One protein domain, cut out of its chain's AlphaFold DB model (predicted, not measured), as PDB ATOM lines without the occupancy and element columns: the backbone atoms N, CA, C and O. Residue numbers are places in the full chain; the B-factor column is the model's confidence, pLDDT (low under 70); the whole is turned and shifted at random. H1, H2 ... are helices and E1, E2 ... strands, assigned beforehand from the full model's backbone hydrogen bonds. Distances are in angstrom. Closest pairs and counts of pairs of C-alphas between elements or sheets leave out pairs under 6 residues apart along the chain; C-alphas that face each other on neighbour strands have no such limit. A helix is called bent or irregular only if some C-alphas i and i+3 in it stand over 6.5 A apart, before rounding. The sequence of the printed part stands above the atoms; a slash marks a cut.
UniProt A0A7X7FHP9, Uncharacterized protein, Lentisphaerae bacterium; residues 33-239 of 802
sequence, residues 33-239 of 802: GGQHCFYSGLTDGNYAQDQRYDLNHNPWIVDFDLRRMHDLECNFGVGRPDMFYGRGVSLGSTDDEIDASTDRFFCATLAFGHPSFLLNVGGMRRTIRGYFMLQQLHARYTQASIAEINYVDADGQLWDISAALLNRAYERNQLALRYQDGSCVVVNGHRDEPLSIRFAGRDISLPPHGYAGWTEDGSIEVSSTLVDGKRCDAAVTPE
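Overview. This is residues 33 to 239 of the 802 residues of an uncharacterized protein of Lentisphaerae bacterium (UniProt A0A7X7FHP9). A twisted sheet of six strands stands in the middle, with the two long helices H3 and H4 side by side over one face and the hairpin E4 E5 over the other, as a small sandwich. H1, H5 and H6 sit around the edge strand E1, while H2 and the unnamed residues 33 to 54 lie beyond H3, away from the sheet. The 207 printed residues include six named helices and eight named strands, in the order H1 H2 H3 H4 E1 H5 H6 E2 E3 E4 E5 E6 E7 E8. The large sheet runs E1 E2 E3 E6 E7 E8, antiparallel, and the class is mixed. The whole is compact and rounded, with a radius of gyration of the C-alphas of 15.7 A and spans of 39 by 38 by 38 A.

Arrangement. H1, residues 63 to 68, only grazes the large sheet; C-alphas 66 and 146 are its closest to E1, residues 146 to 152, at 6.3 A. H2, residues 81 to 85, is close to but not clearly touching H3, residues 95 to 111 (closest C-alphas 81 and 105, 7.0 A). H3 lies over E3, residues 183 to 188, at a height over the sheet of 8.9 A, slantwise to the strands at 44 degrees on the local plane; C-alphas 107 and 187 are closest, 5.7 A. H4, residues 124 to 141, is on the same face, making two layers, helices on one face of a sheet. It is irregular, C-alphas 133 and 136 being 7.6 A apart. At a height of 9.7 A it lies over E6, residues 211 to 215, E7, 221 to 227, and E8, 230 to 236. H5, residues 161 to 167, and H6, residues 169 to 172, only graze the sheet. E1 and E2, residues 174 to 179, pair through N 150 and O 176, 3.0 A; the hairpin E2 and E3 through N 177 and O 185, 2.8 A; E3 and E6 through N 184 and O 214, 2.8 A. E6, E7 and E8 form a meander, each the antiparallel neighbour of the one before, with N 213 and O 222 at 2.8 A and N 225 and O 232 at 3.0 A. The hairpin E4, residues 195 to 199, and E5, residues 202 to 206, has N 197 and O 204 at 3.0 A. Its sheet makes a sandwich, two sheets face to face, with the large one; C-alphas 206 and 225 are 5.3 A apart, the closest of E5 and E7. Every O i to N i+4 pair is within hydrogen-bond range in H1, H2, H3 and H5, and 10 of 14 in H4; H6 is too short for one.

Along the chain. H1 begins at C-alpha 63 (401.835, 23.543, 91.523). H3 is 23.9 A long and H4 26.0 A. E1 measures 17.1 A, and E8 18.7 A, ending at C-alpha 236 (381.389, 17.516, 72.617).

Size, cuts and confidence. The C-alphas of Leu 42 and Asp 228 are the farthest apart, 47.5 A. The printed part has no cut. The links H1 to H2 and H3 to H4 are long. Mean pLDDT of the printed part is 93.0; residues 93 and 122 are under 70.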
ATOM      1  N   GLY A  33     388.153  36.020  98.676       87.88
ATOM      2  CA  GLY A  33     389.496  35.570  98.294       87.88
ATOM      3  C   GLY A  33     390.617  36.597  98.517       87.88
ATOM      4  O   GLY A  33     390.650  37.292  99.531       87.88
ATOM      5  N   GLY A  34     391.625  36.622  97.633       85.50
ATOM      6  CA  GLY A  34     392.807  37.505  97.724       85.50
ATOM      7  C   GLY A  34     393.886  37.112  98.746       85.50
ATOM      8  O   GLY A  34     395.021  37.570  98.641       85.50
ATOM      9  N   GLN A  35     393.552  36.275  99.733       87.44
ATOM     10  CA  GLN A  35     394.468  35.641 100.700       87.44
ATOM     11  C   GLN A  35     394.001  34.205 101.031       87.44
ATOM     12  O   GLN A  35     394.168  33.719 102.149       87.44
ATOM     13  N   HIS A  36     393.325  33.555 100.080       89.69
ATOM     14  CA  HIS A  36     392.552  32.330 100.301       89.69
ATOM     15  C   HIS A  36     393.414  31.110 100.640       89.69
ATOM     16  O   HIS A  36     392.965  30.275 101.413       89.69
ATOM     17  N   CYS A  37     394.676  31.064 100.200       89.88
ATOM     18  CA  CYS A  37     395.595  29.963 100.503       89.88
ATOM     19  C   CYS A  37     395.760  29.662 102.002       89.88
ATOM     20  O   CYS A  37     396.042  28.529 102.382       89.88
ATOM     21  N   PHE A  38     395.585  30.660 102.874       89.44
ATOM     22  CA  PHE A  38     395.631  30.442 104.319       89.44
ATOM     23  C   PHE A  38     394.376  29.745 104.845       89.44
ATOM     24  O   PHE A  38     394.450  29.066 105.864       89.44
ATOM     25  N   TYR A  39     393.235  29.922 104.178       90.50
ATOM     26  CA  TYR A  39     391.912  29.500 104.633       90.50
ATOM     27  C   TYR A  39     391.335  28.319 103.841       90.50
ATOM     28  O   TYR A  39     390.241  27.866 104.178       90.50
ATOM     29  N   SER A  40     392.059  27.790 102.851       90.75
ATOM     30  CA  SER A  40     391.621  26.639 102.061       90.75
ATOM     31  C   SER A  40     391.215  25.456 102.948       90.75
ATOM     32  O   SER A  40     391.949  25.055 103.854       90.75
ATOM     33  N   GLY A  41     390.006  24.934 102.724       88.25
ATOM     34  CA  GLY A  41     389.384  23.883 103.540       88.25
ATOM     35  C   GLY A  41     388.567  24.376 104.744       88.25
ATOM     36  O   GLY A  41     387.760  23.616 105.286       88.25
ATOM     37  N   LEU A  42     388.717  25.640 105.161       90.12
ATOM     38  CA  LEU A  42     387.771  26.306 106.074       90.12
ATOM     39  C   LEU A  42     386.598  26.918 105.296       90.12
ATOM     40  O   LEU A  42     385.466  26.918 105.788       90.12
ATOM     41  N   THR A  43     386.867  27.394 104.081       89.69
ATOM     42  CA  THR A  43     385.884  27.745 103.049       89.69
ATOM     43  C   THR A  43     385.671  26.590 102.075       89.69
ATOM     44  O   THR A  43     386.515  25.709 101.952       89.69
ATOM     45  N   ASP A  44     384.523  26.587 101.396       90.19
ATOM     46  CA  ASP A  44     384.218  25.644 100.314       90.19
ATOM     47  C   ASP A  44     384.639  26.187  98.938       90.19
ATOM     48  O   ASP A  44     384.653  25.434  97.970       90.19
ATOM     49  N   GLY A  45     384.994  27.474  98.841       91.56
ATOM     50  CA  GLY A  45     385.517  28.095  97.626       91.56
ATOM     51  C   GLY A  45     385.741  29.603  97.756       91.56
ATOM     52  O   GLY A  45     385.303  30.246  98.715       91.56
ATOM     53  N   ASN A  46     386.420  30.192  96.769       92.62
ATOM     54  CA  ASN A  46     386.756  31.618  96.751       92.62
ATOM     55  C   ASN A  46     386.697  32.197  95.337       92.62
ATOM     56  O   ASN A  46     386.955  31.482  94.366       92.62
ATOM     57  N   TYR A  47     386.481  33.517  95.231       90.88
ATOM     58  CA  TYR A  47     386.976  34.259  94.068       90.88
ATOM     59  C   TYR A  47     388.502  34.142  94.117       90.88
ATOM     60  O   TYR A  47     389.142  34.824  94.917       90.88
ATOM     61  N   ALA A  48     389.087  33.244  93.324       90.69
ATOM     62  CA  ALA A  48     390.507  32.880  93.381       90.69
ATOM     63  C   ALA A  48     391.426  33.966  92.794       90.69
ATOM     64  O   ALA A  48     392.286  33.721  91.954       90.69
ATOM     65  N   GLN A  49     391.191  35.212  93.197       90.75
ATOM     66  CA  GLN A  49     391.929  36.379  92.768       90.75
ATOM     67  C   GLN A  49     393.297  36.435  93.449       90.75
ATOM     68  O   GLN A  49     393.406  36.229  94.663       90.75
ATOM     69  N   ASP A  50     394.307  36.817  92.672       88.25
ATOM     70  CA  ASP A  50     395.639  37.165  93.159       88.25
ATOM     71  C   ASP A  50     396.122  38.475  92.516       88.25
ATOM     72  O   ASP A  50     397.046  38.532  91.705       88.25
ATOM     73  N   GLN A  51     395.442  39.566  92.878       85.19
ATOM     74  CA  GLN A  51     395.740  40.907  92.362       85.19
ATOM     75  C   GLN A  51     397.140  41.403  92.744       85.19
ATOM     76  O   GLN A  51     397.660  42.312  92.107       85.19
ATOM     77  N   ARG A  52     397.740  40.857  93.814       87.19
ATOM     78  CA  ARG A  52     399.081  41.262  94.258       87.19
ATOM     79  C   ARG A  52     400.166  40.575  93.447       87.19
ATOM     80  O   ARG A  52     401.182  41.211  93.180       87.19
ATOM     81  N   TYR A  53     399.966  39.307  93.093       89.12
ATOM     82  CA  TYR A  53     400.866  38.601  92.192       89.12
ATOM     83  C   TYR A  53     400.668  39.014  90.732       89.12
ATOM     84  O   TYR A  53     401.615  38.913  89.969       89.12
ATOM     85  N   ASP A  54     399.489  39.512  90.341       90.00
ATOM     86  CA  ASP A  54     399.195  39.958  88.970       90.00
ATOM     87  C   ASP A  54     399.374  38.829  87.937       90.00
ATOM     88  O   ASP A  54     400.265  38.836  87.085       90.00
ATOM     89  N   LEU A  55     398.490  37.827  88.021       91.38
ATOM     90  CA  LEU A  55     398.456  36.663  87.123       91.38
ATOM     91  C   LEU A  55     398.248  37.020  85.641       91.38
ATOM     92  O   LEU A  55     398.466  36.178  84.763       91.38
ATOM     93  N   ASN A  56     397.817  38.247  85.334       91.06
ATOM     94  CA  ASN A  56     397.734  38.699  83.954       91.06
ATOM     95  C   ASN A  56     399.138  38.903  83.365       91.06
ATOM     96  O   ASN A  56     399.372  38.501  82.221       91.06
ATOM     97  N   HIS A  57     400.081  39.467  84.120       90.69
ATOM     98  CA  HIS A  57     401.435  39.748  83.629       90.69
ATOM     99  C   HIS A  57     402.476  38.711  84.052       90.69
ATOM    100  O   HIS A  57     403.420  38.473  83.298       90.69
ATOM    101  N   ASN A  58     402.305  38.073  85.209       94.75
ATOM    102  CA  ASN A  58     403.301  37.165  85.767       94.75
ATOM    103  C   ASN A  58     403.054  35.685  85.415       94.75
ATOM    104  O   ASN A  58     401.917  35.294  85.135       94.75
ATOM    105  N   PRO A  59     404.109  34.843  85.429       96.31
ATOM    106  CA  PRO A  59     404.002  33.428  85.084       96.31
ATOM    107  C   PRO A  59     403.072  32.612  85.994       96.31
ATOM    108  O   PRO A  59     403.028  32.823  87.209       96.31
ATOM    109  N   TRP A  60     402.383  31.627  85.420       96.81
ATOM    110  CA  TRP A  60     401.417  30.745  86.073       96.81
ATOM    111  C   TRP A  60     402.116  29.549  86.725       96.81
ATOM    112  O   TRP A  60     402.291  28.483  86.131       96.81
ATOM    113  N   ILE A  61     402.526  29.724  87.979       96.12
ATOM    114  CA  ILE A  61     403.085  28.639  88.792       96.12
ATOM    115  C   ILE A  61     401.939  27.963  89.555       96.12
ATOM    116  O   ILE A  61     401.536  28.422  90.622       96.12
ATOM    117  N   VAL A  62     401.392  26.891  88.980       97.50
ATOM    118  CA  VAL A  62     400.124  26.274  89.413       97.50
ATOM    119  C   VAL A  62     400.310  25.191  90.477       97.50
ATOM    120  O   VAL A  62     399.353  24.794  91.133       97.50
ATOM    121  N   ASP A  63     401.540  24.705  90.679       98.06
ATOM    122  CA  ASP A  63     401.835  23.543  91.523       98.06
ATOM    123  C   ASP A  63     401.345  23.672  92.964       98.06
ATOM    124  O   ASP A  63     400.940  22.673  93.561       98.06
ATOM    125  N   PHE A  64     401.429  24.867  93.551       95.56
ATOM    126  CA  PHE A  64     400.974  25.076  94.923       95.56
ATOM    127  C   PHE A  64     399.450  24.985  95.015       95.56
ATOM    128  O   PHE A  64     398.952  24.266  95.878       95.56
ATOM    129  N   ASP A  65     398.735  25.638  94.101       95.50
ATOM    130  CA  ASP A  65     397.276  25.604  94.036       95.50
ATOM    131  C   ASP A  65     396.780  24.160  93.832       95.50
ATOM    132  O   ASP A  65     396.189  23.553  94.734       95.50
ATOM    133  N   LEU A  66     397.198  23.538  92.725       97.75
ATOM    134  CA  LEU A  66     396.726  22.218  92.309       97.75
ATOM    135  C   LEU A  66     397.081  21.092  93.289       97.75
ATOM    136  O   LEU A  66     396.352  20.108  93.380       97.75
ATOM    137  N   ARG A  67     398.207  21.185  94.014       97.19
ATOM    138  CA  ARG A  67     398.634  20.119  94.943       97.19
ATOM    139  C   ARG A  67     398.257  20.362  96.398       97.19
ATOM    140  O   ARG A  67     398.373  19.428  97.194       97.19
ATOM    141  N   ARG A  68     397.942  21.599  96.798       95.38
ATOM    142  CA  ARG A  68     397.733  21.947  98.218       95.38
ATOM    143  C   ARG A  68     396.377  22.559  98.513       95.38
ATOM    144  O   ARG A  68     395.958  22.458  99.661       95.38
ATOM    145  N   MET A  69     395.723  23.172  97.535       95.38
ATOM    146  CA  MET A  69     394.463  23.888  97.731       95.38
ATOM    147  C   MET A  69     393.298  23.219  97.001       95.38
ATOM    148  O   MET A  69     392.239  23.083  97.603       95.38
ATOM    149  N   HIS A  70     393.508  22.744  95.771       95.50
ATOM    150  CA  HIS A  70     392.468  22.166  94.903       95.50
ATOM    151  C   HIS A  70     391.617  21.070  95.565       95.50
ATOM    152  O   HIS A  70     390.400  21.071  95.443       95.50
ATOM    153  N   ASP A  71     392.232  20.169  96.336       95.44
ATOM    154  CA  ASP A  71     391.499  19.098  97.036       95.44
ATOM    155  C   ASP A  71     390.739  19.584  98.289       95.44
ATOM    156  O   ASP A  71     389.945  18.840  98.869       95.44
ATOM    157  N   LEU A  72     391.021  20.798  98.769       93.81
ATOM    158  CA  LEU A  72     390.458  21.338 100.009       93.81
ATOM    159  C   LEU A  72     389.223  22.212  99.769       93.81
ATOM    160  O   LEU A  72     388.413  22.365 100.683       93.81
ATOM    161  N   GLU A  73     389.083  22.804  98.585       91.94
ATOM    162  CA  GLU A  73     388.005  23.737  98.251       91.94
ATOM    163  C   GLU A  73     387.811  23.889  96.734       91.94
ATOM    164  O   GLU A  73     388.673  23.534  95.942       91.94
ATOM    165  N   CYS A  74     386.684  24.471  96.324       91.62
ATOM    166  CA  CYS A  74     386.316  24.695  94.929       91.62
ATOM    167  C   CYS A  74     386.408  26.190  94.571       91.62
ATOM    168  O   CYS A  74     385.419  26.934  94.558       91.62
ATOM    169  N   ASN A  75     387.636  26.639  94.324       93.00
ATOM    170  CA  ASN A  75     387.969  27.981  93.839       93.00
ATOM    171  C   ASN A  75     387.381  28.239  92.453       93.00
ATOM    172  O   ASN A  75     387.431  27.353  91.622       93.00
ATOM    173  N   PHE A  76     386.849  29.428  92.162       89.31
ATOM    174  CA  PHE A  76     386.270  29.703  90.841       89.31
ATOM    175  C   PHE A  76     386.945  30.869  90.120       89.31
ATOM    176  O   PHE A  76     387.275  31.911  90.701       89.31
ATOM    177  N   GLY A  77     387.129  30.661  88.817       91.62
ATOM    178  CA  GLY A  77     387.907  31.500  87.926       91.62
ATOM    179  C   GLY A  77     389.344  31.667  88.412       91.62
ATOM    180  O   GLY A  77     389.884  30.875  89.178       91.62
ATOM    181  N   VAL A  78     389.930  32.786  88.027       93.06
ATOM    182  CA  VAL A  78     391.055  33.419  88.728       93.06
ATOM    183  C   VAL A  78     390.539  34.720  89.356       93.06
ATOM    184  O   VAL A  78     391.065  35.813  89.152       93.06
ATOM    185  N   GLY A  79     389.388  34.594  90.036       91.94
ATOM    186  CA  GLY A  79     388.477  35.693  90.353       91.94
ATOM    187  C   GLY A  79     387.494  35.977  89.211       91.94
ATOM    188  O   GLY A  79     387.110  35.082  88.459       91.94
ATOM    189  N   ARG A  80     387.075  37.239  89.075       89.69
ATOM    190  CA  ARG A  80     386.309  37.740  87.917       89.69
ATOM    191  C   ARG A  80     387.220  38.610  87.021       89.69
ATOM    192  O   ARG A  80     388.289  39.002  87.485       89.69
ATOM    193  N   PRO A  81     386.841  38.955  85.775       89.44
ATOM    194  CA  PRO A  81     387.750  39.623  84.833       89.44
ATOM    195  C   PRO A  81     388.467  40.878  85.356       89.44
ATOM    196  O   PRO A  81     389.663  41.018  85.139       89.44
ATOM    197  N   ASP A  82     387.806  41.767  86.099       87.56
ATOM    198  CA  ASP A  82     388.456  42.968  86.660       87.56
ATOM    199  C   ASP A  82     389.404  42.670  87.841       87.56
ATOM    200  O   ASP A  82     390.240  43.502  88.181       87.56
ATOM    201  N   MET A  83     389.287  41.500  88.474       90.31
ATOM    202  CA  MET A  83     390.226  41.014  89.485       90.31
ATOM    203  C   MET A  83     391.447  40.356  88.836       90.31
ATOM    204  O   MET A  83     392.496  40.287  89.467       90.31
ATOM    205  N   PHE A  84     391.318  39.888  87.591       92.69
ATOM    206  CA  PHE A  84     392.422  39.333  86.809       92.69
ATOM    207  C   PHE A  84     393.182  40.421  86.035       92.69
ATOM    208  O   PHE A  84     394.405  40.469  86.093       92.69
ATOM    209  N   TYR A  85     392.467  41.319  85.349       90.44
ATOM    210  CA  TYR A  85     393.049  42.390  84.529       90.44
ATOM    211  C   TYR A  85     393.313  43.694  85.286       90.44
ATOM    212  O   TYR A  85     394.146  44.486  84.856       90.44
ATOM    213  N   GLY A  86     392.608  43.927  86.393       86.31
ATOM    214  CA  GLY A  86     392.586  45.203  87.100       86.31
ATOM    215  C   GLY A  86     391.298  45.994  86.849       86.31
ATOM    216  O   GLY A  86     390.664  45.919  85.793       86.31
ATOM    217  N   ARG A  87     390.881  46.778  87.850       79.62
ATOM    218  CA  ARG A  87     389.660  47.591  87.764       79.62
ATOM    219  C   ARG A  87     389.814  48.714  86.742       79.62
ATOM    220  O   ARG A  87     390.786  49.457  86.783       79.62
ATOM    221  N   GLY A  88     388.809  48.873  85.881       70.12
ATOM    222  CA  GLY A  88     388.776  49.922  84.855       70.12
ATOM    223  C   GLY A  88     389.680  49.655  83.648       70.12
ATOM    224  O   GLY A  88     389.743  50.493  82.753       70.12
ATOM    225  N   VAL A  89     390.352  48.502  83.601       76.38
ATOM    226  CA  VAL A  89     391.150  48.089  82.447       76.38
ATOM    227  C   VAL A  89     390.214  47.633  81.329       76.38
ATOM    228  O   VAL A  89     389.299  46.839  81.553       76.38
ATOM    229  N   SER A  90     390.429  48.170  80.127       78.62
ATOM    230  CA  SER A  90     389.696  47.749  78.933       78.62
ATOM    231  C   SER A  90     390.053  46.306  78.579       78.62
ATOM    232  O   SER A  90     391.225  45.939  78.598       78.62
ATOM    233  N   LEU A  91     389.051  45.503  78.216       83.00
ATOM    234  CA  LEU A  91     389.266  44.157  77.673       83.00
ATOM    235  C   LEU A  91     389.492  44.164  76.152       83.00
ATOM    236  O   LEU A  91     389.664  43.099  75.570       83.00
ATOM    237  N   GLY A  92     389.453  45.339  75.520       78.38
ATOM    238  CA  GLY A  92     389.448  45.512  74.069       78.38
ATOM    239  C   GLY A  92     388.319  46.430  73.608       78.38
ATOM    240  O   GLY A  92     387.320  46.604  74.315       78.38
ATOM    241  N   SER A  93     388.481  47.026  72.430       67.69
ATOM    242  CA  SER A  93     387.438  47.795  71.733       67.69
ATOM    243  C   SER A  93     386.857  47.025  70.544       67.69
ATOM    244  O   SER A  93     385.726  47.284  70.137       67.69
ATOM    245  N   THR A  94     387.589  46.037  70.029       74.69
ATOM    246  CA  THR A  94     387.136  45.136  68.961       74.69
ATOM    247  C   THR A  94     386.664  43.787  69.507       74.69
ATOM    248  O   THR A  94     386.996  43.393  70.629       74.69
ATOM    249  N   ASP A  95     385.884  43.047  68.714       78.38
ATOM    250  CA  ASP A  95     385.443  41.707  69.107       78.38
ATOM    251  C   ASP A  95     386.619  40.734  69.295       78.38
ATOM    252  O   ASP A  95     386.589  39.941  70.242       78.38
ATOM    253  N   ASP A  96     387.661  40.849  68.467       82.75
ATOM    254  CA  ASP A  96     388.877  40.035  68.544       82.75
ATOM    255  C   ASP A  96     389.677  40.299  69.823       82.75
ATOM    256  O   ASP A  96     390.087  39.358  70.499       82.75
ATOM    257  N   GLU A  97     389.859  41.563  70.214       85.62
ATOM    258  CA  GLU A  97     390.566  41.906  71.456       85.62
ATOM    259  C   GLU A  97     389.799  41.425  72.694       85.62
ATOM    260  O   GLU A  97     390.385  40.838  73.611       85.62
ATOM    261  N   ILE A  98     388.473  41.619  72.712       85.94
ATOM    262  CA  ILE A  98     387.617  41.142  73.809       85.94
ATOM    263  C   ILE A  98     387.636  39.609  73.869       85.94
ATOM    264  O   ILE A  98     387.638  39.031  74.961       85.94
ATOM    265  N   ASP A  99     387.665  38.936  72.717       89.75
ATOM    266  CA  ASP A  99     387.812  37.483  72.637       89.75
ATOM    267  C   ASP A  99     389.179  37.014  73.125       89.75
ATOM    268  O   ASP A  99     389.223  36.082  73.922       89.75
ATOM    269  N   ALA A 100     390.271  37.680  72.756       91.50
ATOM    270  CA  ALA A 100     391.609  37.363  73.248       91.50
ATOM    271  C   ALA A 100     391.705  37.506  74.778       91.50
ATOM    272  O   ALA A 100     392.250  36.631  75.458       91.50
ATOM    273  N   SER A 101     391.114  38.564  75.341       91.94
ATOM    274  CA  SER A 101     391.011  38.740  76.796       91.94
ATOM    275  C   SER A 101     390.153  37.643  77.440       91.94
ATOM    276  O   SER A 101     390.523  37.027  78.437       91.94
ATOM    277  N   THR A 102     389.005  37.330  76.845       92.25
ATOM    278  CA  THR A 102     388.135  36.249  77.330       92.25
ATOM    279  C   THR A 102     388.858  34.897  77.332       92.25
ATOM    280  O   THR A 102     388.818  34.164  78.321       92.25
ATOM    281  N   ASP A 103     389.562  34.587  76.248       94.38
ATOM    282  CA  ASP A 103     390.313  33.350  76.060       94.38
ATOM    283  C   ASP A 103     391.449  33.211  77.070       94.38
ATOM    284  O   ASP A 103     391.620  32.149  77.671       94.38
ATOM    285  N   ARG A 104     392.212  34.287  77.307       95.06
ATOM    286  CA  ARG A 104     393.293  34.291  78.299       95.06
ATOM    287  C   ARG A 104     392.750  34.047  79.706       95.06
ATOM    288  O   ARG A 104     393.347  33.269  80.450       95.06
ATOM    289  N   PHE A 105     391.619  34.660  80.058       94.88
ATOM    290  CA  PHE A 105     390.956  34.436  81.344       94.88
ATOM    291  C   PHE A 105     390.506  32.973  81.517       94.88
ATOM    292  O   PHE A 105     390.713  32.381  82.581       94.88
ATOM    293  N   PHE A 106     389.950  32.351  80.472       95.25
ATOM    294  CA  PHE A 106     389.590  30.928  80.494       95.25
ATOM    295  C   PHE A 106     390.803  30.000  80.528       95.25
ATOM    296  O   PHE A 106     390.796  29.038  81.293       95.25
ATOM    297  N   CYS A 107     391.862  30.304  79.774       96.19
ATOM    298  CA  CYS A 107     393.123  29.567  79.843       96.19
ATOM    299  C   CYS A 107     393.694  29.570  81.258       96.19
ATOM    300  O   CYS A 107     394.050  28.511  81.762       96.19
ATOM    301  N   ALA A 108     393.747  30.736  81.909       97.19
ATOM    302  CA  ALA A 108     394.220  30.838  83.285       97.19
ATOM    303  C   ALA A 108     393.320  30.033  84.235       97.19
ATOM    304  O   ALA A 108     393.809  29.224  85.012       97.19
ATOM    305  N   THR A 109     391.999  30.171  84.116       96.50
ATOM    306  CA  THR A 109     391.035  29.389  84.912       96.50
ATOM    307  C   THR A 109     391.286  27.878  84.801       96.50
ATOM    308  O   THR A 109     391.349  27.180  85.810       96.50
ATOM    309  N   LEU A 110     391.492  27.378  83.578       97.50
ATOM    310  CA  LEU A 110     391.786  25.971  83.312       97.50
ATOM    311  C   LEU A 110     393.170  25.538  83.808       97.50
ATOM    312  O   LEU A 110     393.308  24.426  84.312       97.50
ATOM    313  N   ALA A 111     394.179  26.405  83.687       97.94
ATOM    314  CA  ALA A 111     395.535  26.148  84.167       97.94
ATOM    315  C   ALA A 111     395.564  25.872  85.676       97.94
ATOM    316  O   ALA A 111     396.301  25.002  86.132       97.94
ATOM    317  N   PHE A 112     394.748  26.604  86.435       97.31
ATOM    318  CA  PHE A 112     394.633  26.465  87.885       97.31
ATOM    319  C   PHE A 112     393.604  25.403  88.315       97.31
ATOM    320  O   PHE A 112     393.417  25.197  89.503       97.31
ATOM    321  N   GLY A 113     392.955  24.692  87.384       96.44
ATOM    322  CA  GLY A 113     392.015  23.617  87.730       96.44
ATOM    323  C   GLY A 113     390.705  24.103  88.356       96.44
ATOM    324  O   GLY A 113     390.009  23.339  89.019       96.44
ATOM    325  N   HIS A 114     390.326  25.359  88.128       95.88
ATOM    326  CA  HIS A 114     389.153  25.967  88.750       95.88
ATOM    327  C   HIS A 114     387.901  25.871  87.857       95.88
ATOM    328  O   HIS A 114     388.009  26.037  86.639       95.88
ATOM    329  N   PRO A 115     386.677  25.684  88.398       94.19
ATOM    330  CA  PRO A 115     385.454  26.015  87.669       94.19
ATOM    331  C   PRO A 115     385.453  27.463  87.167       94.19
ATOM    332  O   PRO A 115     386.063  28.351  87.755       94.19
ATOM    333  N   SER A 116     384.717  27.727  86.089       88.56
ATOM    334  CA  SER A 116     384.701  29.049  85.456       88.56
ATOM    335  C   SER A 116     383.784  30.052  86.149       88.56
ATOM    336  O   SER A 116     382.743  29.692  86.697       88.56
ATOM    337  N   PHE A 117     384.138  31.334  86.046       88.88
ATOM    338  CA  PHE A 117     383.224  32.440  86.312       88.88
ATOM    339  C   PHE A 117     382.290  32.638  85.112       88.88
ATOM    340  O   PHE A 117     382.746  32.731  83.970       88.88
ATOM    341  N   LEU A 118     380.983  32.756  85.361       88.25
ATOM    342  CA  LEU A 118     380.023  33.060  84.300       88.25
ATOM    343  C   LEU A 118     380.247  34.488  83.787       88.25
ATOM    344  O   LEU A 118     379.824  35.462  84.410       88.25
ATOM    345  N   LEU A 119     380.925  34.612  82.646       83.12
ATOM    346  CA  LEU A 119     381.192  35.905  82.030       83.12
ATOM    347  C   LEU A 119     379.893  36.599  81.633       83.12
ATOM    348  O   LEU A 119     379.054  36.026  80.948       83.12
ATOM    349  N   ASN A 120     379.769  37.868  81.999       74.00
ATOM    350  CA  ASN A 120     378.697  38.763  81.562       74.00
ATOM    351  C   ASN A 120     379.230  39.962  80.758       74.00
ATOM    352  O   ASN A 120     378.492  40.908  80.495       74.00
ATOM    353  N   VAL A 121     380.513  39.927  80.387       70.44
ATOM    354  CA  VAL A 121     381.194  40.992  79.650       70.44
ATOM    355  C   VAL A 121     381.265  40.622  78.171       70.44
ATOM    356  O   VAL A 121     381.613  39.497  77.820       70.44
ATOM    357  N   GLY A 122     380.946  41.581  77.302       69.88
ATOM    358  CA  GLY A 122     381.058  41.414  75.856       69.88
ATOM    359  C   GLY A 122     379.900  40.646  75.198       69.88
ATOM    360  O   GLY A 122     380.083  40.069  74.121       69.88
ATOM    361  N   GLY A 123     378.710  40.674  75.803       78.25
ATOM    362  CA  GLY A 123     377.461  40.174  75.219       78.25
ATOM    363  C   GLY A 123     377.188  38.677  75.423       78.25
ATOM    364  O   GLY A 123     378.077  37.884  75.735       78.25
ATOM    365  N   MET A 124     375.927  38.289  75.205       83.94
ATOM    366  CA  MET A 124     375.393  36.952  75.514       83.94
ATOM    367  C   MET A 124     376.138  35.805  74.813       83.94
ATOM    368  O   MET A 124     376.345  34.752  75.410       83.94
ATOM    369  N   ARG A 125     376.611  36.009  73.580       87.31
ATOM    370  CA  ARG A 125     377.421  35.030  72.837       87.31
ATOM    371  C   ARG A 125     378.621  34.520  73.647       87.31
ATOM    372  O   ARG A 125     378.828  33.315  73.767       87.31
ATOM    373  N   ARG A 126     379.368  35.435  74.282       88.44
ATOM    374  CA  ARG A 126     380.541  35.113  75.116       88.44
ATOM    375  C   ARG A 126     380.146  34.487  76.451       88.44
ATOM    376  O   ARG A 126     380.846  33.592  76.921       88.44
ATOM    377  N   THR A 127     379.018  34.909  77.028       89.00
ATOM    378  CA  THR A 127     378.417  34.256  78.205       89.00
ATOM    379  C   THR A 127     378.137  32.782  77.928       89.00
ATOM    380  O   THR A 127     378.583  31.916  78.680       89.00
ATOM    381  N   ILE A 128     377.455  32.494  76.815       91.50
ATOM    382  CA  ILE A 128     377.118  31.138  76.365       91.50
ATOM    383  C   ILE A 128     378.395  30.333  76.101       91.50
ATOM    384  O   ILE A 128     378.523  29.224  76.620       91.50
ATOM    385  N   ARG A 129     379.365  30.906  75.370       92.06
ATOM    386  CA  ARG A 129     380.671  30.276  75.120       92.06
ATOM    387  C   ARG A 129     381.361  29.872  76.420       92.06
ATOM    388  O   ARG A 129     381.750  28.720  76.567       92.06
ATOM    389  N   GLY A 130     381.475  30.790  77.380       90.19
ATOM    390  CA  GLY A 130     382.116  30.514  78.667       90.19
ATOM    391  C   GLY A 130     381.438  29.418  79.479       90.19
ATOM    392  O   GLY A 130     382.116  28.619  80.124       90.19
ATOM    393  N   TYR A 131     380.107  29.365  79.427       93.19
ATOM    394  CA  TYR A 131     379.323  28.352  80.120       93.19
ATOM    395  C   TYR A 131     379.510  26.967  79.485       93.19
ATOM    396  O   TYR A 131     379.987  26.044  80.146       93.19
ATOM    397  N   PHE A 132     379.202  26.815  78.192       95.75
ATOM    398  CA  PHE A 132     379.184  25.499  77.546       95.75
ATOM    399  C   PHE A 132     380.573  24.944  77.224       95.75
ATOM    400  O   PHE A 132     380.734  23.725  77.198       95.75
ATOM    401  N   MET A 133     381.594  25.784  77.044       95.94
ATOM    402  CA  MET A 133     382.957  25.280  76.848       95.94
ATOM    403  C   MET A 133     383.519  24.612  78.101       95.94
ATOM    404  O   MET A 133     384.237  23.623  78.005       95.94
ATOM    405  N   LEU A 134     383.207  25.142  79.286       94.06
ATOM    406  CA  LEU A 134     383.938  24.780  80.500       94.06
ATOM    407  C   LEU A 134     383.139  23.893  81.455       94.06
ATOM    408  O   LEU A 134     383.755  23.161  82.228       94.06
ATOM    409  N   GLN A 135     381.802  23.915  81.390       94.50
ATOM    410  CA  GLN A 135     380.943  23.253  82.375       94.50
ATOM    411  C   GLN A 135     381.244  21.759  82.554       94.50
ATOM    412  O   GLN A 135     381.472  21.296  83.670       94.50
ATOM    413  N   GLN A 136     381.251  20.981  81.471       95.44
ATOM    414  CA  GLN A 136     381.444  19.529  81.585       95.44
ATOM    415  C   GLN A 136     382.889  19.154  81.911       95.44
ATOM    416  O   GLN A 136     383.120  18.192  82.637       95.44
ATOM    417  N   LEU A 137     383.860  19.937  81.435       94.19
ATOM    418  CA  LEU A 137     385.267  19.693  81.729       94.19
ATOM    419  C   LEU A 137     385.558  19.932  83.219       94.19
ATOM    420  O   LEU A 137     386.138  19.067  83.876       94.19
ATOM    421  N   HIS A 138     385.085  21.049  83.785       93.69
ATOM    422  CA  HIS A 138     385.281  21.321  85.210       93.69
ATOM    423  C   HIS A 138     384.452  20.411  86.113       93.69
ATOM    424  O   HIS A 138     384.885  20.111  87.217       93.69
ATOM    425  N   ALA A 139     383.312  19.880  85.656       94.12
ATOM    426  CA  ALA A 139     382.542  18.907  86.435       94.12
ATOM    427  C   ALA A 139     383.322  17.600  86.678       94.12
ATOM    428  O   ALA A 139     382.947  16.814  87.547       94.12
ATOM    429  N   ARG A 140     384.409  17.384  85.924       94.69
ATOM    430  CA  ARG A 140     385.349  16.274  86.084       94.69
ATOM    431  C   ARG A 140     386.566  16.672  86.909       94.69
ATOM    432  O   ARG A 140     386.683  16.246  88.054       94.69
ATOM    433  N   TYR A 141     387.441  17.526  86.373       95.31
ATOM    434  CA  TYR A 141     388.750  17.768  86.992       95.31
ATOM    435  C   TYR A 141     388.671  18.445  88.370       95.31
ATOM    436  O   TYR A 141     389.577  18.289  89.179       95.31
ATOM    437  N   THR A 142     387.586  19.164  88.681       95.00
ATOM    438  CA  THR A 142     387.408  19.782  90.014       95.00
ATOM    439  C   THR A 142     387.088  18.757  91.094       95.00
ATOM    440  O   THR A 142     387.162  19.060  92.277       95.00
ATOM    441  N   GLN A 143     386.709  17.542  90.691       94.00
ATOM    442  CA  GLN A 143     386.386  16.424  91.573       94.00
ATOM    443  C   GLN A 143     387.532  15.405  91.647       94.00
ATOM    444  O   GLN A 143     387.358  14.314  92.192       94.00
ATOM    445  N   ALA A 144     388.689  15.729  91.068       96.75
ATOM    446  CA  ALA A 144     389.833  14.841  90.972       96.75
ATOM    447  C   ALA A 144     391.114  15.565  91.385       96.75
ATOM    448  O   ALA A 144     391.349  16.710  91.005       96.75
ATOM    449  N   SER A 145     391.982  14.861  92.107       98.06
ATOM    450  CA  SER A 145     393.318  15.360  92.412       98.06
ATOM    451  C   SER A 145     394.196  15.352  91.161       98.06
ATOM    452  O   SER A 145     394.080  14.477  90.291       98.06
ATOM    453  N   ILE A 146     395.123  16.306  91.085       98.38
ATOM    454  CA  ILE A 146     396.105  16.374  90.003       98.38
ATOM    455  C   ILE A 146     397.075  15.177  90.065       98.38
ATOM    456  O   ILE A 146     397.536  14.783  91.139       98.38
ATOM    457  N   ALA A 147     397.389  14.586  88.911       98.31
ATOM    458  CA  ALA A 147     398.351  13.491  88.774       98.31
ATOM    459  C   ALA A 147     399.680  13.972  88.171       98.31
ATOM    460  O   ALA A 147     400.747  13.640  88.685       98.31
ATOM    461  N   GLU A 148     399.626  14.781  87.113       98.38
ATOM    462  CA  GLU A 148     400.801  15.288  86.400       98.38
ATOM    463  C   GLU A 148     400.631  16.783  86.098       98.38
ATOM    464  O   GLU A 148     399.567  17.212  85.649       98.38
ATOM    465  N   ILE A 149     401.691  17.565  86.331       98.81
ATOM    466  CA  ILE A 149     401.785  18.988  85.973       98.81
ATOM    467  C   ILE A 149     403.042  19.139  85.127       98.81
ATOM    468  O   ILE A 149     404.140  18.895  85.632       98.81
ATOM    469  N   ASN A 150     402.877  19.532  83.866       98.75
ATOM    470  CA  ASN A 150     403.983  19.735  82.944       98.75
ATOM    471  C   ASN A 150     403.953  21.146  82.356       98.75
ATOM    472  O   ASN A 150     402.916  21.605  81.879       98.75
ATOM    473  N   TYR A 151     405.114  21.788  82.341       98.81
ATOM    474  CA  TYR A 151     405.393  23.047  81.664       98.81
ATOM    475  C   TYR A 151     406.011  22.772  80.301       98.81
ATOM    476  O   TYR A 151     406.883  21.912  80.180       98.81
ATOM    477  N   VAL A 152     405.561  23.504  79.288       98.56
ATOM    478  CA  VAL A 152     405.970  23.291  77.899       98.56
ATOM    479  C   VAL A 152     407.010  24.334  77.497       98.56
ATOM    480  O   VAL A 152     406.786  25.531  77.682       98.56
ATOM    481  N   ASP A 153     408.144  23.895  76.951       97.38
ATOM    482  CA  ASP A 153     409.138  24.800  76.364       97.38
ATOM    483  C   ASP A 153     408.850  25.134  74.885       97.38
ATOM    484  O   ASP A 153     407.841  24.725  74.313       97.38
ATOM    485  N   ALA A 154     409.724  25.922  74.255       95.69
ATOM    486  CA  ALA A 154     409.546  26.348  72.865       95.69
ATOM    487  C   ALA A 154     409.633  25.194  71.845       95.69
ATOM    488  O   ALA A 154     409.065  25.302  70.761       95.69
ATOM    489  N   ASP A 155     410.302  24.095  72.200       96.25
ATOM    490  CA  ASP A 155     410.453  22.909  71.354       96.25
ATOM    491  C   ASP A 155     409.328  21.880  71.595       96.25
ATOM    492  O   ASP A 155     409.323  20.800  70.998       96.25
ATOM    493  N   GLY A 156     408.368  22.200  72.471       96.69
ATOM    494  CA  GLY A 156     407.253  21.328  72.830       96.69
ATOM    495  C   GLY A 156     407.615  20.229  73.836       96.69
ATOM    496  O   GLY A 156     406.851  19.270  73.984       96.69
ATOM    497  N   GLN A 157     408.758  20.331  74.525       98.12
ATOM    498  CA  GLN A 157     409.142  19.377  75.567       98.12
ATOM    499  C   GLN A 157     408.426  19.678  76.884       98.12
ATOM    500  O   GLN A 157     408.124  20.827  77.208       98.12
ATOM    501  N   LEU A 158     408.164  18.615  77.647       98.50
ATOM    502  CA  LEU A 158     407.401  18.646  78.891       98.50
ATOM    503  C   LEU A 158     408.339  18.574  80.100       98.50
ATOM    504  O   LEU A 158     409.160  17.662  80.196       98.50
ATOM    505  N   TRP A 159     408.175  19.505  81.035       98.56
ATOM    506  CA  TRP A 159     409.029  19.643  82.213       98.56
ATOM    507  C   TRP A 159     408.213  19.722  83.500       98.56
ATOM    508  O   TRP A 159     407.218  20.442  83.563       98.56
ATOM    509  N   ASP A 160     408.662  19.053  84.564       98.19
ATOM    510  CA  ASP A 160     408.161  19.353  85.909       98.19
ATOM    511  C   ASP A 160     408.581  20.769  86.348       98.19
ATOM    512  O   ASP A 160     409.458  21.390  85.745       98.19
ATOM    513  N   ILE A 161     407.985  21.286  87.426       96.88
ATOM    514  CA  ILE A 161     408.275  22.646  87.902       96.88
ATOM    515  C   ILE A 161     409.759  22.890  88.224       96.88
ATOM    516  O   ILE A 161     410.258  23.992  88.007       96.88
ATOM    517  N   SER A 162     410.495  21.890  88.716       97.19
ATOM    518  CA  SER A 162     411.903  22.085  89.091       97.19
ATOM    519  C   SER A 162     412.766  22.287  87.850       97.19
ATOM    520  O   SER A 162     413.588  23.205  87.811       97.19
ATOM    521  N   ALA A 163     412.559  21.466  86.820       98.25
ATOM    522  CA  ALA A 163     413.241  21.621  85.542       98.25
ATOM    523  C   ALA A 163     412.765  22.874  84.788       98.25
ATOM    524  O   ALA A 163     413.591  23.602  84.237       98.25
ATOM    525  N   ALA A 164     411.463  23.173  84.840       98.06
ATOM    526  CA  ALA A 164     410.877  24.354  84.221       98.06
ATOM    527  C   ALA A 164     411.474  25.655  84.774       98.06
ATOM    528  O   ALA A 164     411.766  26.569  84.009       98.06
ATOM    529  N   LEU A 165     411.709  25.747  86.089       96.75
ATOM    530  CA  LEU A 165     412.372  26.905  86.704       96.75
ATOM    531  C   LEU A 165     413.822  27.074  86.221       96.75
ATOM    532  O   LEU A 165     414.282  28.202  86.052       96.75
ATOM    533  N   LEU A 166     414.537  25.972  85.974       97.44
ATOM    534  CA  LEU A 166     415.924  26.003  85.495       97.44
ATOM    535  C   LEU A 166     416.026  26.418  84.023       97.44
ATOM    536  O   LEU A 166     416.931  27.170  83.666       97.44
ATOM    537  N   ASN A 167     415.119  25.932  83.174       97.00
ATOM    538  CA  ASN A 167     415.120  26.220  81.735       97.00
ATOM    539  C   ASN A 167     414.200  27.392  81.333       97.00
ATOM    540  O   ASN A 167     414.185  27.779  80.168       97.00
ATOM    541  N   ARG A 168     413.473  27.969  82.296       97.62
ATOM    542  CA  ARG A 168     412.521  29.083  82.144       97.62
ATOM    543  C   ARG A 168     411.280  28.777  81.294       97.62
ATOM    544  O   ARG A 168     410.580  29.703  80.894       97.62
ATOM    545  N   ALA A 169     410.930  27.506  81.083       97.81
ATOM    546  CA  ALA A 169     409.708  27.118  80.367       97.81
ATOM    547  C   ALA A 169     408.426  27.663  81.030       97.81
ATOM    548  O   ALA A 169     407.455  27.977  80.343       97.81
ATOM    549  N   TYR A 170     408.433  27.847  82.357       97.56
ATOM    550  CA  TYR A 170     407.284  28.368  83.108       97.56
ATOM    551  C   TYR A 170     406.839  29.774  82.668       97.56
ATOM    552  O   TYR A 170     405.660  30.100  82.783       97.56
ATOM    553  N   GLU A 171     407.741  30.595  82.118       96.94
ATOM    554  CA  GLU A 171     407.433  31.964  81.676       96.94
ATOM    555  C   GLU A 171     406.488  32.006  80.469       96.94
ATOM    556  O   GLU A 171     405.823  33.013  80.228       96.94
ATOM    557  N   ARG A 172     406.381  30.894  79.734       97.38
ATOM    558  CA  ARG A 172     405.538  30.776  78.539       97.38
ATOM    559  C   ARG A 172     404.058  30.617  78.870       97.38
ATOM    560  O   ARG A 172     403.226  30.797  77.985       97.38
ATOM    561  N   ASN A 173     403.715  30.274  80.119       98.25
ATOM    562  CA  ASN A 173     402.346  29.955  80.546       98.25
ATOM    563  C   ASN A 173     401.693  28.838  79.714       98.25
ATOM    564  O   ASN A 173     400.484  28.826  79.494       98.25
ATOM    565  N   GLN A 174     402.503  27.906  79.224       98.62
ATOM    566  CA  GLN A 174     402.069  26.763  78.437       98.62
ATOM    567  C   GLN A 174     402.127  25.519  79.323       98.62
ATOM    568  O   GLN A 174     403.205  25.165  79.805       98.62
ATOM    569  N   LEU A 175     400.975  24.892  79.583       98.75
ATOM    570  CA  LEU A 175     400.870  23.777  80.528       98.75
ATOM    571  C   LEU A 175     400.096  22.595  79.945       98.75
ATOM    572  O   LEU A 175     399.136  22.778  79.194       98.75
ATOM    573  N   ALA A 176     400.489  21.391  80.356       98.75
ATOM    574  CA  ALA A 176     399.779  20.142  80.121       98.75
ATOM    575  C   ALA A 176     399.552  19.416  81.457       98.75
ATOM    576  O   ALA A 176     400.499  19.078  82.174       98.75
ATOM    577  N   LEU A 177     398.285  19.202  81.793       98.75
ATOM    578  CA  LEU A 177     397.804  18.721  83.084       98.75
ATOM    579  C   LEU A 177     397.056  17.402  82.904       98.75
ATOM    580  O   LEU A 177     396.230  17.273  81.996       98.75
ATOM    581  N   ARG A 178     397.296  16.446  83.801       98.62
ATOM    582  CA  ARG A 178     396.543  15.186  83.875       98.62
ATOM    583  C   ARG A 178     396.042  14.967  85.290       98.62
ATOM    584  O   ARG A 178     396.819  15.072  86.236       98.62
ATOM    585  N   TYR A 179     394.769  14.632  85.428       98.62
ATOM    586  CA  TYR A 179     394.105  14.342  86.694       98.62
ATOM    587  C   TYR A 179     393.952  12.835  86.897       98.62
ATOM    588  O   TYR A 179     393.986  12.050  85.948       98.62
ATOM    589  N   GLN A 180     393.775  12.417  88.151       98.19
ATOM    590  CA  GLN A 180     393.685  10.996  88.510       98.19
ATOM    591  C   GLN A 180     392.468  10.277  87.909       98.19
ATOM    592  O   GLN A 180     392.504   9.058  87.754       98.19
ATOM    593  N   ASP A 181     391.407  11.004  87.551       96.62
ATOM    594  CA  ASP A 181     390.199  10.446  86.928       96.62
ATOM    595  C   ASP A 181     390.320  10.272  85.400       96.62
ATOM    596  O   ASP A 181     389.341   9.915  84.738       96.62
ATOM    597  N   GLY A 182     391.506  10.538  84.840       97.31
ATOM    598  CA  GLY A 182     391.775  10.484  83.405       97.31
ATOM    599  C   GLY A 182     391.409  11.768  82.653       97.31
ATOM    600  O   GLY A 182     391.470  11.778  81.423       97.31
ATOM    601  N   SER A 183     391.029  12.852  83.339       98.25
ATOM    602  CA  SER A 183     390.850  14.152  82.684       98.25
ATOM    603  C   SER A 183     392.204  14.764  82.324       98.25
ATOM    604  O   SER A 183     393.136  14.775  83.129       98.25
ATOM    605  N   CYS A 184     392.312  15.300  81.116       98.62
ATOM    606  CA  CYS A 184     393.498  15.963  80.587       98.62
ATOM    607  C   CYS A 184     393.140  17.389  80.167       98.62
ATOM    608  O   CYS A 184     392.078  17.611  79.585       98.62
ATOM    609  N   VAL A 185     394.027  18.345  80.438       98.50
ATOM    610  CA  VAL A 185     393.865  19.756  80.064       98.50
ATOM    611  C   VAL A 185     395.193  20.284  79.530       98.50
ATOM    612  O   VAL A 185     396.229  20.108  80.161       98.50
ATOM    613  N   VAL A 186     395.170  20.947  78.379       98.81
ATOM    614  CA  VAL A 186     396.317  21.648  77.794       98.81
ATOM    615  C   VAL A 186     395.920  23.096  77.562       98.81
ATOM    616  O   VAL A 186     394.866  23.367  76.988       98.81
ATOM    617  N   VAL A 187     396.759  24.032  77.993       98.56
ATOM    618  CA  VAL A 187     396.512  25.474  77.872       98.56
ATOM    619  C   VAL A 187     397.714  26.170  77.252       98.56
ATOM    620  O   VAL A 187     398.861  25.884  77.597       98.56
ATOM    621  N   ASN A 188     397.447  27.118  76.357       98.50
ATOM    622  CA  ASN A 188     398.437  28.027  75.803       98.50
ATOM    623  C   ASN A 188     398.204  29.448  76.331       98.50
ATOM    624  O   ASN A 188     397.537  30.269  75.707       98.50
ATOM    625  N   GLY A 189     398.781  29.761  77.487       97.12
ATOM    626  CA  GLY A 189     398.755  31.097  78.073       97.12
ATOM    627  C   GLY A 189     399.701  32.111  77.428       97.12
ATOM    628  O   GLY A 189     399.731  33.262  77.876       97.12
ATOM    629  N   HIS A 190     400.465  31.734  76.398       97.06
ATOM    630  CA  HIS A 190     401.316  32.678  75.678       97.06
ATOM    631  C   HIS A 190     400.462  33.690  74.908       97.06
ATOM    632  O   HIS A 190     399.380  33.362  74.421       97.06
ATOM    633  N   ARG A 191     400.944  34.932  74.811       93.88
ATOM    634  CA  ARG A 191     400.248  36.044  74.137       93.88
ATOM    635  C   ARG A 191     400.331  36.018  72.612       93.88
ATOM    636  O   ARG A 191     399.478  36.597  71.960       93.88
ATOM    637  N   ASP A 192     401.304  35.296  72.062       95.44
ATOM    638  CA  ASP A 192     401.774  35.497  70.686       95.44
ATOM    639  C   ASP A 192     402.209  34.178  70.043       95.44
ATOM    640  O   ASP A 192     401.939  33.928  68.872       95.44
ATOM    641  N   GLU A 193     402.851  33.294  70.811       97.06
ATOM    642  CA  GLU A 193     403.357  32.034  70.285       97.06
ATOM    643  C   GLU A 193     402.313  30.907  70.348       97.06
ATOM    644  O   GLU A 193     401.618  30.745  71.361       97.06
ATOM    645  N   PRO A 194     402.204  30.087  69.288       96.81
ATOM    646  CA  PRO A 194     401.407  28.873  69.331       96.81
ATOM    647  C   PRO A 194     402.055  27.815  70.240       96.81
ATOM    648  O   PRO A 194     403.214  27.915  70.647       96.81
ATOM    649  N   LEU A 195     401.290  26.771  70.542       97.75
ATOM    650  CA  LEU A 195     401.731  25.577  71.254       97.75
ATOM    651  C   LEU A 195     401.522  24.366  70.349       97.75
ATOM    652  O   LEU A 195     400.440  24.201  69.794       97.75
ATOM    653  N   SER A 196     402.540  23.513  70.237       97.25
ATOM    654  CA  SER A 196     402.463  22.228  69.540       97.25
ATOM    655  C   SER A 196     403.150  21.157  70.381       97.25
ATOM    656  O   SER A 196     404.350  21.257  70.630       97.25
ATOM    657  N   ILE A 197     402.398  20.162  70.855       98.06
ATOM    658  CA  ILE A 197     402.910  19.097  71.731       98.06
ATOM    659  C   ILE A 197     402.259  17.753  71.427       98.06
ATOM    660  O   ILE A 197     401.163  17.685  70.871       98.06
ATOM    661  N   ARG A 198     402.886  16.677  71.909       97.69
ATOM    662  CA  ARG A 198     402.234  15.376  72.078       97.69
ATOM    663  C   ARG A 198     402.007  15.106  73.563       97.69
ATOM    664  O   ARG A 198     402.969  15.013  74.319       97.69
ATOM    665  N   PHE A 199     400.754  14.947  73.984       97.94
ATOM    666  CA  PHE A 199     400.394  14.726  75.388       97.94
ATOM    667  C   PHE A 199     399.239  13.730  75.524       97.94
ATOM    668  O   PHE A 199     398.301  13.754  74.731       97.94
ATOM    669  N   ALA A 200     399.339  12.815  76.495       95.50
ATOM    670  CA  ALA A 200     398.385  11.721  76.733       95.50
ATOM    671  C   ALA A 200     397.904  11.011  75.442       95.50
ATOM    672  O   ALA A 200     396.724  10.721  75.255       95.50
ATOM    673  N   GLY A 201     398.842  10.750  74.520       93.25
ATOM    674  CA  GLY A 201     398.587  10.033  73.268       93.25
ATOM    675  C   GLY A 201     397.997  10.861  72.121       93.25
ATOM    676  O   GLY A 201     397.781  10.292  71.052       93.25
ATOM    677  N   ARG A 202     397.776  12.170  72.299       95.50
ATOM    678  CA  ARG A 202     397.232  13.079  71.276       95.50
ATOM    679  C   ARG A 202     398.276  14.095  70.821       95.50
ATOM    680  O   ARG A 202     399.087  14.545  71.628       95.50
ATOM    681  N   ASP A 203     398.224  14.464  69.546       96.56
ATOM    682  CA  ASP A 203     398.955  15.610  69.005       96.56
ATOM    683  C   ASP A 203     398.052  16.845  69.129       96.56
ATOM    684  O   ASP A 203     396.914  16.842  68.657       96.56
ATOM    685  N   ILE A 204     398.534  17.872  69.825       96.88
ATOM    686  CA  ILE A 204     397.764  19.060  70.193       96.88
ATOM    687  C   ILE A 204     398.446  20.286  69.600       96.88
ATOM    688  O   ILE A 204     399.626  20.520  69.854       96.88
ATOM    689  N   SER A 205     397.677  21.080  68.855       96.50
ATOM    690  CA  SER A 205     398.080  22.391  68.351       96.50
ATOM    691  C   SER A 205     397.089  23.442  68.835       96.50
ATOM    692  O   SER A 205     395.877  23.293  68.642       96.50
ATOM    693  N   LEU A 206     397.595  24.479  69.498       97.94
ATOM    694  CA  LEU A 206     396.794  25.559  70.064       97.94
ATOM    695  C   LEU A 206     397.371  26.915  69.641       97.94
ATOM    696  O   LEU A 206     398.570  27.147  69.817       97.94
ATOM    697  N   PRO A 207     396.545  27.849  69.143       97.06
ATOM    698  CA  PRO A 207     396.982  29.227  68.942       97.06
ATOM    699  C   PRO A 207     397.182  29.922  70.304       97.06
ATOM    700  O   PRO A 207     396.857  29.333  71.346       97.06
ATOM    701  N   PRO A 208     397.707  31.159  70.331       97.12
ATOM    702  CA  PRO A 208     397.733  31.977  71.541       97.12
ATOM    703  C   PRO A 208     396.370  32.009  72.239       97.12
ATOM    704  O   PRO A 208     395.330  32.127  71.589       97.12
ATOM    705  N   HIS A 209     396.376  31.843  73.562       96.31
ATOM    706  CA  HIS A 209     395.169  31.751  74.399       96.31
ATOM    707  C   HIS A 209     394.223  30.589  74.029       96.31
ATOM    708  O   HIS A 209     393.051  30.568  74.406       96.31
ATOM    709  N   GLY A 210     394.706  29.590  73.290       97.56
ATOM    710  CA  GLY A 210     393.996  28.340  73.034       97.56
ATOM    711  C   GLY A 210     394.069  27.369  74.206       97.56
ATOM    712  O   GLY A 210     395.023  27.364  74.980       97.56
ATOM    713  N   TYR A 211     393.070  26.499  74.305       98.25
ATOM    714  CA  TYR A 211     393.045  25.409  75.274       98.25
ATOM    715  C   TYR A 211     392.346  24.185  74.689       98.25
ATOM    716  O   TYR A 211     391.491  24.300  73.813       98.25
ATOM    717  N   ALA A 212     392.698  23.007  75.188       98.31
ATOM    718  CA  ALA A 212     392.015  21.759  74.899       98.31
ATOM    719  C   ALA A 212     391.843  20.958  76.188       98.31
ATOM    720  O   ALA A 212     392.701  20.990  77.067       98.31
ATOM    721  N   GLY A 213     390.746  20.222  76.299       98.00
ATOM    722  CA  GLY A 213     390.503  19.323  77.412       98.00
ATOM    723  C   GLY A 213     389.729  18.098  76.968       98.00
ATOM    724  O   GLY A 213     388.862  18.184  76.103       98.00
ATOM    725  N   TRP A 214     390.058  16.943  77.528       98.12
ATOM    726  CA  TRP A 214     389.380  15.694  77.205       98.12
ATOM    727  C   TRP A 214     389.466  14.708  78.357       98.12
ATOM    728  O   TRP A 214     390.309  14.836  79.242       98.12
ATOM    729  N   THR A 215     388.619  13.691  78.320       97.31
ATOM    730  CA  THR A 215     388.741  12.522  79.192       97.31
ATOM    731  C   THR A 215     389.329  11.346  78.417       97.31
ATOM    732  O   THR A 215     389.075  11.170  77.223       97.31
ATOM    733  N   GLU A 216     390.135  10.518  79.079       95.56
ATOM    734  CA  GLU A 216     390.732   9.316  78.471       95.56
ATOM    735  C   GLU A 216     389.688   8.303  77.972       95.56
ATOM    736  O   GLU A 216     389.950   7.570  77.021       95.56
ATOM    737  N   ASP A 217     388.488   8.297  78.562       93.81
ATOM    738  CA  ASP A 217     387.356   7.483  78.102       93.81
ATOM    739  C   ASP A 217     386.658   8.035  76.842       93.81
ATOM    740  O   ASP A 217     385.757   7.388  76.305       93.81
ATOM    741  N   GLY A 218     387.065   9.217  76.366       92.44
ATOM    742  CA  GLY A 218     386.521   9.875  75.180       92.44
ATOM    743  C   GLY A 218     385.111  10.447  75.352       92.44
ATOM    744  O   GLY A 218     384.488  10.805  74.358       92.44
ATOM    745  N   SER A 219     384.583  10.516  76.579       92.44
ATOM    746  CA  SER A 219     383.241  11.051  76.835       92.44
ATOM    747  C   SER A 219     383.152  12.572  76.696       92.44
ATOM    748  O   SER A 219     382.100  13.075  76.301       92.44
ATOM    749  N   ILE A 220     384.235  13.294  76.997       95.88
ATOM    750  CA  ILE A 220     384.321  14.753  76.889       95.88
ATOM    751  C   ILE A 220     385.481  15.127  75.971       95.88
ATOM    752  O   ILE A 220     386.599  14.638  76.133       95.88
ATOM    753  N   GLU A 221     385.212  16.048  75.050       96.06
ATOM    754  CA  GLU A 221     386.204  16.711  74.211       96.06
ATOM    755  C   GLU A 221     385.865  18.198  74.091       96.06
ATOM    756  O   GLU A 221     384.765  18.571  73.692       96.06
ATOM    757  N   VAL A 222     386.806  19.054  74.468       97.19
ATOM    758  CA  VAL A 222     386.685  20.510  74.448       97.19
ATOM    759  C   VAL A 222     387.913  21.076  73.759       97.19
ATOM    760  O   VAL A 222     389.039  20.706  74.091       97.19
ATOM    761  N   SER A 223     387.720  22.007  72.833       96.06
ATOM    762  CA  SER A 223     388.823  22.670  72.143       96.06
ATOM    763  C   SER A 223     388.484  24.108  71.789       96.06
ATOM    764  O   SER A 223     387.497  24.363  71.104       96.06
ATOM    765  N   SER A 224     389.351  25.027  72.191       96.50
ATOM    766  CA  SER A 224     389.466  26.375  71.654       96.50
ATOM    767  C   SER A 224     390.726  26.419  70.791       96.50
ATOM    768  O   SER A 224     391.840  26.595  71.299       96.50
ATOM    769  N   THR A 225     390.576  26.206  69.480       94.62
ATOM    770  CA  THR A 225     391.696  26.016  68.533       94.62
ATOM    771  C   THR A 225     391.435  26.701  67.181       94.62
ATOM    772  O   THR A 225     390.544  27.546  67.076       94.62
ATOM    773  N   LEU A 226     392.263  26.416  66.173       92.75
ATOM    774  CA  LEU A 226     392.055  26.808  64.784       92.75
ATOM    775  C   LEU A 226     391.492  25.626  63.987       92.75
ATOM    776  O   LEU A 226     392.073  24.544  63.983       92.75
ATOM    777  N   VAL A 227     390.399  25.855  63.266       87.00
ATOM    778  CA  VAL A 227     389.841  24.930  62.272       87.00
ATOM    779  C   VAL A 227     389.886  25.646  60.930       87.00
ATOM    780  O   VAL A 227     389.334  26.734  60.799       87.00
ATOM    781  N   ASP A 228     390.602  25.082  59.953       82.00
ATOM    782  CA  ASP A 228     390.812  25.710  58.637       82.00
ATOM    783  C   ASP A 228     391.372  27.148  58.729       82.00
ATOM    784  O   ASP A 228     390.982  28.046  57.988       82.00
ATOM    785  N   GLY A 229     392.266  27.387  59.698       84.69
ATOM    786  CA  GLY A 229     392.859  28.703  59.967       84.69
ATOM    787  C   GLY A 229     391.951  29.680  60.727       84.69
ATOM    788  O   GLY A 229     392.416  30.748  61.116       84.69
ATOM    789  N   LYS A 230     390.691  29.321  60.996       86.69
ATOM    790  CA  LYS A 230     389.724  30.156  61.718       86.69
ATOM    791  C   LYS A 230     389.635  29.758  63.181       86.69
ATOM    792  O   LYS A 230     389.582  28.575  63.516       86.69
ATOM    793  N   ARG A 231     389.572  30.752  64.064       91.06
ATOM    794  CA  ARG A 231     389.384  30.535  65.500       91.06
ATOM    795  C   ARG A 231     387.997  29.956  65.777       91.06
ATOM    796  O   ARG A 231     387.001  30.521  65.335       91.06
ATOM    797  N   CYS A 232     387.944  28.851  66.517       93.44
ATOM    798  CA  CYS A 232     386.703  28.161  66.843       93.44
ATOM    799  C   CYS A 232     386.762  27.514  68.231       93.44
ATOM    800  O   CYS A 232     387.815  27.047  68.674       93.44
ATOM    801  N   ASP A 233     385.606  27.476  68.888       95.75
ATOM    802  CA  ASP A 233     385.386  26.838  70.178       95.75
ATOM    803  C   ASP A 233     384.365  25.712  70.023       95.75
ATOM    804  O   ASP A 233     383.285  25.925  69.474       95.75
ATOM    805  N   ALA A 234     384.693  24.517  70.503       96.25
ATOM    806  CA  ALA A 234     383.812  23.360  70.452       96.25
ATOM    807  C   ALA A 234     383.856  22.567  71.760       96.25
ATOM    808  O   ALA A 234     384.921  22.391  72.352       96.25
ATOM    809  N   ALA A 235     382.699  22.055  72.176       96.75
ATOM    810  CA  ALA A 235     382.558  21.120  73.284       96.75
ATOM    811  C   ALA A 235     381.615  19.981  72.880       96.75
ATOM    812  O   ALA A 235     380.442  20.205  72.591       96.75
ATOM    813  N   VAL A 236     382.126  18.755  72.871       95.69
ATOM    814  CA  VAL A 236     381.389  17.516  72.617       95.69
ATOM    815  C   VAL A 236     381.360  16.731  73.919       95.69
ATOM    816  O   VAL A 236     382.398  16.327  74.438       95.69
ATOM    817  N   THR A 237     380.168  16.557  74.479       94.88
ATOM    818  CA  THR A 237     379.971  15.993  75.818       94.88
ATOM    819  C   THR A 237     378.750  15.066  75.827       94.88
ATOM    820  O   THR A 237     377.944  15.106  74.891       94.88
ATOM    821  N   PRO A 238     378.545  14.250  76.877       91.12
ATOM    822  CA  PRO A 238     377.365  13.387  76.964       91.12
ATOM    823  C   PRO A 238     376.048  14.164  77.087       91.12
ATOM    824  O   PRO A 238     374.996  13.657  76.696       91.12
ATOM    825  N   GLU A 239     376.101  15.384  77.626       93.81
ATOM    826  CA  GLU A 239     374.924  16.223  77.862       93.81
ATOM    827  C   GLU A 239     374.627  17.167  76.695       93.81
ATOM    828  O   GLU A 239     373.470  17.526  76.467       93.81
TER     829      GLU A 239